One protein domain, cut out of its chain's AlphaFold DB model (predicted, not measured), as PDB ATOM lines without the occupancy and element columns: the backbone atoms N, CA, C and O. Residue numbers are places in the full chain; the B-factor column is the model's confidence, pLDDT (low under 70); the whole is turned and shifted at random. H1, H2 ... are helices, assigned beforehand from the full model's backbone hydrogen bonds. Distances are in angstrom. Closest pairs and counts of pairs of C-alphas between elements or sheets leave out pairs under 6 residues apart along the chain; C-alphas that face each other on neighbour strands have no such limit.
ATOM      1  N   ARG A 182     -41.061  15.628  26.025       77.06
ATOM      2  CA  ARG A 182     -41.037  16.991  26.565       77.06
ATOM      3  C   ARG A 182     -42.399  17.678  26.448       77.06
ATOM      4  O   ARG A 182     -42.805  18.378  27.372       77.06
ATOM      5  N   TRP A 183     -43.089  17.492  25.323       85.62
ATOM      6  CA  TRP A 183     -44.424  18.055  25.131       85.62
ATOM      7  C   TRP A 183     -45.442  17.372  26.045       85.62
ATOM      8  O   TRP A 183     -46.199  18.066  26.717       85.62
ATOM      9  N   LEU A 184     -45.403  16.036  26.143       83.12
ATOM     10  CA  LEU A 184     -46.297  15.263  27.014       83.12
ATOM     11  C   LEU A 184     -46.182  15.697  28.482       83.12
ATOM     12  O   LEU A 184     -47.203  15.899  29.134       83.12
ATOM     13  N   VAL A 185     -44.956  15.931  28.962       85.50
ATOM     14  CA  VAL A 185     -44.685  16.518  30.286       85.50
ATOM     15  C   VAL A 185     -45.337  17.900  30.406       85.50
ATOM     16  O   VAL A 185     -46.190  18.108  31.264       85.50
ATOM     17  N   SER A 186     -45.054  18.821  29.475       81.38
ATOM     18  CA  SER A 186     -45.644  20.171  29.509       81.38
ATOM     19  C   SER A 186     -47.178  20.193  29.413       81.38
ATOM     20  O   SER A 186     -47.814  21.102  29.937       81.38
ATOM     21  N   ALA A 187     -47.777  19.180  28.781       86.38
ATOM     22  CA  ALA A 187     -49.219  19.003  28.642       86.38
ATOM     23  C   ALA A 187     -49.862  18.244  29.823       86.38
ATOM     24  O   ALA A 187     -51.047  17.922  29.760       86.38
ATOM     25  N   ASN A 188     -49.105  17.941  30.888       87.81
ATOM     26  CA  ASN A 188     -49.527  17.141  32.047       87.81
ATOM     27  C   ASN A 188     -49.993  15.708  31.704       87.81
ATOM     28  O   ASN A 188     -50.720  15.080  32.475       87.81
ATOM     29  N   LYS A 189     -49.566  15.160  30.561       90.31
ATOM     30  CA  LYS A 189     -49.875  13.796  30.104       90.31
ATOM     31  C   LYS A 189     -48.825  12.799  30.599       90.31
ATOM     32  O   LYS A 189     -48.056  12.231  29.825       90.31
ATOM     33  N   TRP A 190     -48.779  12.610  31.913       89.69
ATOM     34  CA  TRP A 190     -47.706  11.877  32.595       89.69
ATOM     35  C   TRP A 190     -47.618  10.393  32.227       89.69
ATOM     36  O   TRP A 190     -46.519   9.888  32.009       89.69
ATOM     37  N   GLU A 191     -48.760   9.720  32.090       91.94
ATOM     38  CA  GLU A 191     -48.803   8.304  31.706       91.94
ATOM     39  C   GLU A 191     -48.277   8.084  30.279       91.94
ATOM     40  O   GLU A 191     -47.426   7.226  30.045       91.94
ATOM     41  N   GLU A 192     -48.706   8.918  29.324       88.19
ATOM     42  CA  GLU A 192     -48.203   8.875  27.944       88.19
ATOM     43  C   GLU A 192     -46.690   9.172  27.900       88.19
ATOM     44  O   GLU A 192     -45.941   8.496  27.189       88.19
ATOM     45  N   ALA A 193     -46.220  10.151  28.686       87.12
ATOM     46  CA  ALA A 193     -44.803  10.509  28.768       87.12
ATOM     47  C   ALA A 193     -43.949   9.345  29.289       87.12
ATOM     48  O   ALA A 193     -42.902   9.040  28.712       87.12
ATOM     49  N   LYS A 194     -44.414   8.661  30.339       90.50
ATOM     50  CA  LYS A 194     -43.744   7.502  30.933       90.50
ATOM     51  C   LYS A 194     -43.590   6.363  29.928       90.50
ATOM     52  O   LYS A 194     -42.487   5.844  29.765       90.50
ATOM     53  N   VAL A 195     -44.657   6.023  29.201       89.81
ATOM     54  CA  VAL A 195     -44.622   4.982  28.157       89.81
ATOM     55  C   VAL A 195     -43.590   5.319  27.075       89.81
ATOM     56  O   VAL A 195     -42.812   4.451  26.669       89.81
ATOM     57  N   GLN A 196     -43.528   6.578  26.629       80.75
ATOM     58  CA  GLN A 196     -42.532   7.003  25.639       80.75
ATOM     59  C   GLN A 196     -41.099   6.949  26.188       80.75
ATOM     60  O   GLN A 196     -40.202   6.466  25.500       80.75
ATOM     61  N   LEU A 197     -40.869   7.381  27.430       82.12
ATOM     62  CA  LEU A 197     -39.548   7.329  28.068       82.12
ATOM     63  C   LEU A 197     -39.054   5.888  28.257       82.12
ATOM     64  O   LEU A 197     -37.901   5.595  27.947       82.12
ATOM     65  N   GLN A 198     -39.932   4.969  28.666       85.31
ATOM     66  CA  GLN A 198     -39.620   3.539  28.745       85.31
ATOM     67  C   GLN A 198     -39.288   2.951  27.370       85.31
ATOM     68  O   GLN A 198     -38.337   2.179  27.235       85.31
ATOM     69  N   ARG A 199     -40.034   3.339  26.327       78.06
ATOM     70  CA  ARG A 199     -39.749   2.928  24.946       78.06
ATOM     71  C   ARG A 199     -38.368   3.411  24.493       78.06
ATOM     72  O   ARG A 199     -37.635   2.630  23.893       78.06
ATOM     73  N   ILE A 200     -38.002   4.655  24.803       80.81
ATOM     74  CA  ILE A 200     -36.680   5.226  24.496       80.81
ATOM     75  C   ILE A 200     -35.575   4.485  25.258       80.81
ATOM     76  O   ILE A 200     -34.588   4.082  24.646       80.81
ATOM     77  N   ALA A 201     -35.746   4.257  26.564       76.50
ATOM     78  CA  ALA A 201     -34.779   3.534  27.392       76.50
ATOM     79  C   ALA A 201     -34.542   2.105  26.875       76.50
ATOM     80  O   ALA A 201     -33.396   1.669  26.777       76.50
ATOM     81  N   ARG A 202     -35.610   1.413  26.456       80.62
ATOM     82  CA  ARG A 202     -35.540   0.078  25.848       80.62
ATOM     83  C   ARG A 202     -34.780   0.073  24.524       80.62
ATOM     84  O   ARG A 202     -33.879  -0.738  24.354       80.62
ATOM     85  N   ILE A 203     -35.124   0.968  23.593       74.94
ATOM     86  CA  ILE A 203     -34.465   1.046  22.274       74.94
ATOM     87  C   ILE A 203     -32.978   1.389  22.422       74.94
ATOM     88  O   ILE A 203     -32.147   0.859  21.692       74.94
ATOM     89  N   ASN A 204     -32.637   2.228  23.399       78.06
ATOM     90  CA  ASN A 204     -31.259   2.626  23.675       78.06
ATOM     91  C   ASN A 204     -30.474   1.603  24.518       78.06
ATOM     92  O   ASN A 204     -29.333   1.883  24.876       78.06
ATOM     93  N   GLY A 205     -31.064   0.456  24.876       76.69
ATOM     94  CA  GLY A 205     -30.408  -0.567  25.699       76.69
ATOM     95  C   GLY A 205     -30.107  -0.126  27.137       76.69
ATOM     96  O   GLY A 205     -29.260  -0.718  27.792       76.69
ATOM     97  N   LYS A 206     -30.782   0.917  27.632       77.19
ATOM     98  CA  LYS A 206     -30.610   1.497  28.974       77.19
ATOM     99  C   LYS A 206     -31.787   1.204  29.905       77.19
ATOM    100  O   LYS A 206     -32.089   1.990  30.798       77.19
ATOM    101  N   GLN A 207     -32.491   0.101  29.667       75.06
ATOM    102  CA  GLN A 207     -33.704  -0.229  30.415       75.06
ATOM    103  C   GLN A 207     -33.425  -0.473  31.908       75.06
ATOM    104  O   GLN A 207     -34.262  -0.115  32.729       75.06
ATOM    105  N   ASP A 208     -32.247  -1.006  32.239       76.62
ATOM    106  CA  ASP A 208     -31.847  -1.312  33.620       76.62
ATOM    107  C   ASP A 208     -31.040  -0.175  34.286       76.62
ATOM    108  O   ASP A 208     -30.902  -0.148  35.503       76.62
ATOM    109  N   ASP A 209     -30.523   0.773  33.492       75.31
ATOM    110  CA  ASP A 209     -29.719   1.930  33.941       75.31
ATOM    111  C   ASP A 209     -30.607   3.124  34.343       75.31
ATOM    112  O   ASP A 209     -30.226   3.964  35.153       75.31
ATOM    113  N   VAL A 210     -31.814   3.220  33.772       77.44
ATOM    114  CA  VAL A 210     -32.713   4.363  33.974       77.44
ATOM    115  C   VAL A 210     -33.987   3.930  34.685       77.44
ATOM    116  O   VAL A 210     -34.875   3.322  34.085       77.44
ATOM    117  N   ASN A 211     -34.133   4.348  35.944       86.94
ATOM    118  CA  ASN A 211     -35.408   4.280  36.646       86.94
ATOM    119  C   ASN A 211     -36.358   5.357  36.098       86.94
ATOM    120  O   ASN A 211     -36.322   6.524  36.492       86.94
ATOM    121  N   VAL A 212     -37.202   4.968  35.141       83.50
ATOM    122  CA  VAL A 212     -38.131   5.899  34.482       83.50
ATOM    123  C   VAL A 212     -39.151   6.483  35.465       83.50
ATOM    124  O   VAL A 212     -39.606   7.605  35.259       83.50
ATOM    125  N   GLU A 213     -39.487   5.765  36.536       87.31
ATOM    126  CA  GLU A 213     -40.423   6.235  37.561       87.31
ATOM    127  C   GLU A 213     -39.863   7.454  38.298       87.31
ATOM    128  O   GLU A 213     -40.475   8.521  38.315       87.31
ATOM    129  N   GLU A 214     -38.636   7.316  38.795       87.88
ATOM    130  CA  GLU A 214     -37.894   8.382  39.464       87.88
ATOM    131  C   GLU A 214     -37.651   9.568  38.520       87.88
ATOM    132  O   GLU A 214     -37.836  10.727  38.889       87.88
ATOM    133  N   LEU A 215     -37.326   9.292  37.252       84.38
ATOM    134  CA  LEU A 215     -37.161  10.334  36.241       84.38
ATOM    135  C   LEU A 215     -38.448  11.149  36.035       84.38
ATOM    136  O   LEU A 215     -38.386  12.371  35.901       84.38
ATOM    137  N   VAL A 216     -39.615  10.503  36.007       87.06
ATOM    138  CA  VAL A 216     -40.906  11.194  35.875       87.06
ATOM    139  C   VAL A 216     -41.202  12.051  37.107       87.06
ATOM    140  O   VAL A 216     -41.714  13.160  36.954       87.06
ATOM    141  N   GLU A 217     -40.853  11.598  38.311       88.19
ATOM    142  CA  GLU A 217     -41.000  12.393  39.538       88.19
ATOM    143  C   GLU A 217     -40.107  13.637  39.536       88.19
ATOM    144  O   GLU A 217     -40.584  14.741  39.812       88.19
ATOM    145  N   ILE A 218     -38.844  13.499  39.123       86.50
ATOM    146  CA  ILE A 218     -37.921  14.630  38.960       86.50
ATOM    147  C   ILE A 218     -38.474  15.633  37.934       86.50
ATOM    148  O   ILE A 218     -38.437  16.846  38.152       86.50
ATOM    149  N   LEU A 219     -39.023  15.148  36.816       86.31
ATOM    150  CA  LEU A 219     -39.630  16.003  35.794       86.31
ATOM    151  C   LEU A 219     -40.875  16.736  36.316       86.31
ATOM    152  O   LEU A 219     -41.025  17.926  36.032       86.31
ATOM    153  N   LYS A 220     -41.723  16.078  37.118       87.25
ATOM    154  CA  LYS A 220     -42.864  16.712  37.802       87.25
ATOM    155  C   LYS A 220     -42.402  17.829  38.733       87.25
ATOM    156  O   LYS A 220     -42.913  18.943  38.641       87.25
ATOM    157  N   ALA A 221     -41.403  17.565  39.576       85.88
ATOM    158  CA  ALA A 221     -40.856  18.561  40.495       85.88
ATOM    159  C   ALA A 221     -40.303  19.791  39.749       85.88
ATOM    160  O   ALA A 221     -40.646  20.929  40.072       85.88
ATOM    161  N   ASN A 222     -39.530  19.572  38.680       84.69
ATOM    162  CA  ASN A 222     -38.984  20.651  37.851       84.69
ATOM    163  C   ASN A 222     -40.062  21.449  37.101       84.69
ATOM    164  O   ASN A 222     -39.898  22.649  36.859       84.69
ATOM    165  N   GLN A 223     -41.172  20.808  36.735       81.12
ATOM    166  CA  GLN A 223     -42.294  21.494  36.102       81.12
ATOM    167  C   GLN A 223     -43.020  22.423  37.073       81.12
ATOM    168  O   GLN A 223     -43.418  23.511  36.664       81.12
ATOM    169  N   HIS A 224     -43.151  22.047  38.348       77.19
ATOM    170  CA  HIS A 224     -43.706  22.938  39.369       77.19
ATOM    171  C   HIS A 224     -42.843  24.192  39.556       77.19
ATOM    172  O   HIS A 224     -43.384  25.296  39.529       77.19
ATOM    173  N   LEU A 225     -41.516  24.038  39.614       77.75
ATOM    174  CA  LEU A 225     -40.576  25.168  39.647       77.75
ATOM    175  C   LEU A 225     -40.723  26.064  38.404       77.75
ATOM    176  O   LEU A 225     -40.838  27.282  38.504       77.75
ATOM    177  N   SER A 226     -40.819  25.453  37.219       70.50
ATOM    178  CA  SER A 226     -41.008  26.196  35.966       70.50
ATOM    179  C   SER A 226     -42.367  26.900  35.886       70.50
ATOM    180  O   SER A 226     -42.476  27.944  35.252       70.50
ATOM    181  N   ALA A 227     -43.415  26.353  36.507       70.62
ATOM    182  CA  ALA A 227     -44.736  26.976  36.562       70.62
ATOM    183  C   ALA A 227     -44.760  28.201  37.490       70.62
ATOM    184  O   ALA A 227     -45.509  29.146  37.238       70.62
ATOM    185  N   GLU A 228     -43.935  28.214  38.540       73.19
ATOM    186  CA  GLU A 228     -43.713  29.404  39.366       73.19
ATOM    187  C   GLU A 228     -42.949  30.486  38.599       73.19
ATOM    188  O   GLU A 228     -43.364  31.645  38.607       73.19
ATOM    189  N   ASP A 229     -41.907  30.110  37.853       67.88
ATOM    190  CA  ASP A 229     -41.176  31.038  36.988       67.88
ATOM    191  C   ASP A 229     -42.041  31.570  35.835       67.88
ATOM    192  O   ASP A 229     -41.983  32.757  35.524       67.88
ATOM    193  N   ALA A 230     -42.908  30.743  35.244       65.25
ATOM    194  CA  ALA A 230     -43.814  31.141  34.162       65.25
ATOM    195  C   ALA A 230     -44.896  32.146  34.597       65.25
ATOM    196  O   ALA A 230     -45.484  32.817  33.748       65.25
ATOM    197  N   LYS A 231     -45.159  32.291  35.906       67.56
ATOM    198  CA  LYS A 231     -46.004  33.379  36.428       67.56
ATOM    199  C   LYS A 231     -45.321  34.745  36.334       67.56
ATOM    200  O   LYS A 231     -46.006  35.762  36.454       67.56
ATOM    201  N   ARG A 232     -43.999  34.813  36.119       73.38
ATOM    202  CA  ARG A 232     -43.334  36.082  35.804       73.38
ATOM    203  C   ARG A 232     -43.754  36.534  34.412       73.38
ATOM    204  O   ARG A 232     -43.540  35.848  33.418       73.38
ATOM    205  N   SER A 233     -44.332  37.729  34.350       73.50
ATOM    206  CA  SER A 233     -44.607  38.399  33.085       73.50
ATOM    207  C   SER A 233     -43.283  38.702  32.382       73.50
ATOM    208  O   SER A 233     -42.474  39.486  32.883       73.50
ATOM    209  N   HIS A 234     -43.059  38.050  31.244       78.88
ATOM    210  CA  HIS A 234     -41.935  38.309  30.356       78.88
ATOM    211  C   HIS A 234     -42.400  39.161  29.183       78.88
ATOM    212  O   HIS A 234     -43.473  38.928  28.628       78.88
ATOM    213  N   ASN A 235     -41.578  40.131  28.787       86.31
ATOM    214  CA  ASN A 235     -41.889  41.012  27.666       86.31
ATOM    215  C   ASN A 235     -40.866  40.851  26.534       86.31
ATOM    216  O   ASN A 235     -39.769  40.336  26.740       86.31
ATOM    217  N   VAL A 236     -41.188  41.319  25.323       83.62
ATOM    218  CA  VAL A 236     -40.306  41.162  24.142       83.62
ATOM    219  C   VAL A 236     -38.921  41.790  24.366       83.62
ATOM    220  O   VAL A 236     -37.911  41.313  23.852       83.62
ATOM    221  N   THR A 237     -38.846  42.828  25.197       84.00
ATOM    222  CA  THR A 237     -37.593  43.481  25.598       84.00
ATOM    223  C   THR A 237     -36.646  42.553  26.369       84.00
ATOM    224  O   THR A 237     -35.429  42.743  26.309       84.00
ATOM    225  N   ASP A 238     -37.159  41.508  27.029       84.50
ATOM    226  CA  ASP A 238     -36.346  40.544  27.773       84.50
ATOM    227  C   ASP A 238     -35.491  39.656  26.854       84.50
ATOM    228  O   ASP A 238     -34.420  39.203  27.268       84.50
ATOM    229  N   LEU A 239     -35.867  39.489  25.576       83.94
ATOM    230  CA  LEU A 239     -35.046  38.771  24.589       83.94
ATOM    231  C   LEU A 239     -33.688  39.453  24.366       83.94
ATOM    232  O   LEU A 239     -32.688  38.791  24.090       83.94
ATOM    233  N   PHE A 240     -33.625  40.774  24.525       90.00
ATOM    234  CA  PHE A 240     -32.398  41.550  24.334       90.00
ATOM    235  C   PHE A 240     -31.670  41.844  25.648       90.00
ATOM    236  O   PHE A 240     -30.578  42.424  25.631       90.00
ATOM    237  N   ARG A 241     -32.239  41.439  26.788       85.94
ATOM    238  CA  ARG A 241     -31.767  41.820  28.122       85.94
ATOM    239  C   ARG A 241     -30.476  41.120  28.529       85.94
ATOM    240  O   ARG A 241     -29.603  41.766  29.096       85.94
ATOM    241  N   THR A 242     -30.315  39.837  28.202       89.50
ATOM    242  CA  THR A 242     -29.072  39.100  28.491       89.50
ATOM    243  C   THR A 242     -28.233  38.901  27.225       89.50
ATOM    244  O   THR A 242     -28.787  38.715  26.139       89.50
ATOM    245  N   PRO A 243     -26.890  38.912  27.324       86.06
ATOM    246  CA  PRO A 243     -26.011  38.826  26.153       86.06
ATOM    247  C   PRO A 243     -26.181  37.515  25.367       86.06
ATOM    248  O   PRO A 243     -26.059  37.513  24.141       86.06
ATOM    249  N   ASN A 244     -26.524  36.418  26.047       84.75
ATOM    250  CA  ASN A 244     -26.782  35.127  25.408       84.75
ATOM    251  C   ASN A 244     -28.115  35.104  24.643       84.75
ATOM    252  O   ASN A 244     -28.132  34.688  23.484       84.75
ATOM    253  N   LEU A 245     -29.216  35.570  25.249       84.31
ATOM    254  CA  LEU A 245     -30.515  35.655  24.565       84.31
ATOM    255  C   LEU A 245     -30.467  36.655  23.406       84.31
ATOM    256  O   LEU A 245     -30.963  36.346  22.324       84.31
ATOM    257  N   ARG A 246     -29.768  37.783  23.576       90.19
ATOM    258  CA  ARG A 246     -29.575  38.791  22.527       90.19
ATOM    259  C   ARG A 246     -28.892  38.207  21.293       90.19
ATOM    260  O   ARG A 246     -29.409  38.354  20.190       90.19
ATOM    261  N   LYS A 247     -27.760  37.513  21.472       86.50
ATOM    262  CA  LYS A 247     -27.041  36.860  20.361       86.50
ATOM    263  C   LYS A 247     -27.925  35.848  19.635       86.50
ATOM    264  O   LYS A 247     -27.977  35.868  18.411       86.50
ATOM    265  N   LYS A 248     -28.638  34.991  20.375       82.56
ATOM    266  CA  LYS A 248     -29.539  33.989  19.781       82.56
ATOM    267  C   LYS A 248     -30.690  34.638  19.013       82.56
ATOM    268  O   LYS A 248     -30.982  34.207  17.908       82.56
ATOM    269  N   THR A 249     -31.291  35.687  19.570       87.31
ATOM    270  CA  THR A 249     -32.410  36.406  18.947       87.31
ATOM    271  C   THR A 249     -31.981  37.050  17.631       87.31
ATOM    272  O   THR A 249     -32.611  36.802  16.612       87.31
ATOM    273  N   ILE A 250     -30.860  37.780  17.619       85.69
ATOM    274  CA  ILE A 250     -30.326  38.414  16.401       85.69
ATOM    275  C   ILE A 250     -30.012  37.368  15.324       85.69
ATOM    276  O   ILE A 250     -30.360  37.562  14.163       85.69
ATOM    277  N   LEU A 251     -29.386  36.247  15.701       77.31
ATOM    278  CA  LEU A 251     -29.073  35.172  14.758       77.31
ATOM    279  C   LEU A 251     -30.338  34.539  14.170       77.31
ATOM    280  O   LEU A 251     -30.396  34.320  12.966       77.31
ATOM    281  N   VAL A 252     -31.356  34.270  14.990       71.81
ATOM    282  CA  VAL A 252     -32.617  33.683  14.515       71.81
ATOM    283  C   VAL A 252     -33.351  34.639  13.575       71.81
ATOM    284  O   VAL A 252     -33.786  34.195  12.521       71.81
ATOM    285  N   THR A 253     -33.434  35.932  13.905       76.19
ATOM    286  CA  THR A 253     -34.066  36.949  13.044       76.19
ATOM    287  C   THR A 253     -33.313  37.180  11.734       76.19
ATOM    288  O   THR A 253     -33.920  37.596  10.764       76.19
ATOM    289  N   TYR A 254     -32.002  36.940  11.694       65.50
ATOM    290  CA  TYR A 254     -31.211  37.075  10.468       65.50
ATOM    291  C   TYR A 254     -31.294  35.839   9.556       65.50
ATOM    292  O   TYR A 254     -31.132  35.953   8.344       65.50
ATOM    293  N   ILE A 255     -31.486  34.649  10.137       54.72
ATOM    294  CA  ILE A 255     -31.552  33.374   9.402       54.72
ATOM    295  C   ILE A 255     -32.939  33.134   8.781       54.72
ATOM    296  O   ILE A 255     -33.027  32.437   7.769       54.72
ATOM    297  N   TRP A 256     -33.995  33.651   9.414       42.12
ATOM    298  CA  TRP A 256     -35.373  33.618   8.914       42.12
ATOM    299  C   TRP A 256     -35.664  34.804   8.001       42.12
ATOM    300  O   TRP A 256     -36.290  34.565   6.945       42.12
TER     301      TRP A 256
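This is residues 182 to 256 of the 256 residues of an uncharacterized protein of Ancylostoma duodenale (UniProt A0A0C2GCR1). Two lobes sit at the ends of a long arm, H3: H2, with H1 on its residues 190 to 193, packs on the beginning of H3, and the small corner of H4 and H5 lies beyond residues 231 to 235. The printed part has 75 residues with five named helices, H1 to H5, class all helix. It is only just extended, close to loose, with radius of gyration of the C-alphas 17.3 A and spans 44 by 29 by 18 A.

Start at H1, residues 182 to 186, which touches H2, residues 190 to 203; their closest C-alphas, Leu 184 and Ala 193, are 5.3 A apart. H3, residues 212 to 230, touches H2 with residues 212 to 216 alone, at a steep tilt of 50 degrees, opposite ways; the closest C-alphas, Gln 198 and Val 212, are 6.4 A apart. H1 and H3 only just touch, with 3 pairs of C-alphas within 8 A. H4, residues 236 to 240, and H5, residues 243 to 255, touch only at the corner, and both are apart from H1, H2 and H3. In H1, H2, H3 and H5 every O i to N i+4 pair is within hydrogen-bond range; in H4 0 of 1 is, beside 2 of 2 O i to N i+3 pairs.

Find C-alpha 182 at (-41.037, 16.991, 26.565), where H1 begins. From C-alpha 212 H3 runs 25.9 A; H2 measures 20.0 A. H5, 18.5 A, ends at C-alpha 255 (-31.552, 33.374, 9.402).

The C-alphas farthest apart, Asp 208 and Thr 237, are 45.9 A apart. The printed part has no cut and no long link; pLDDT is under 70 at residues 229 to 231 and 254 to 256.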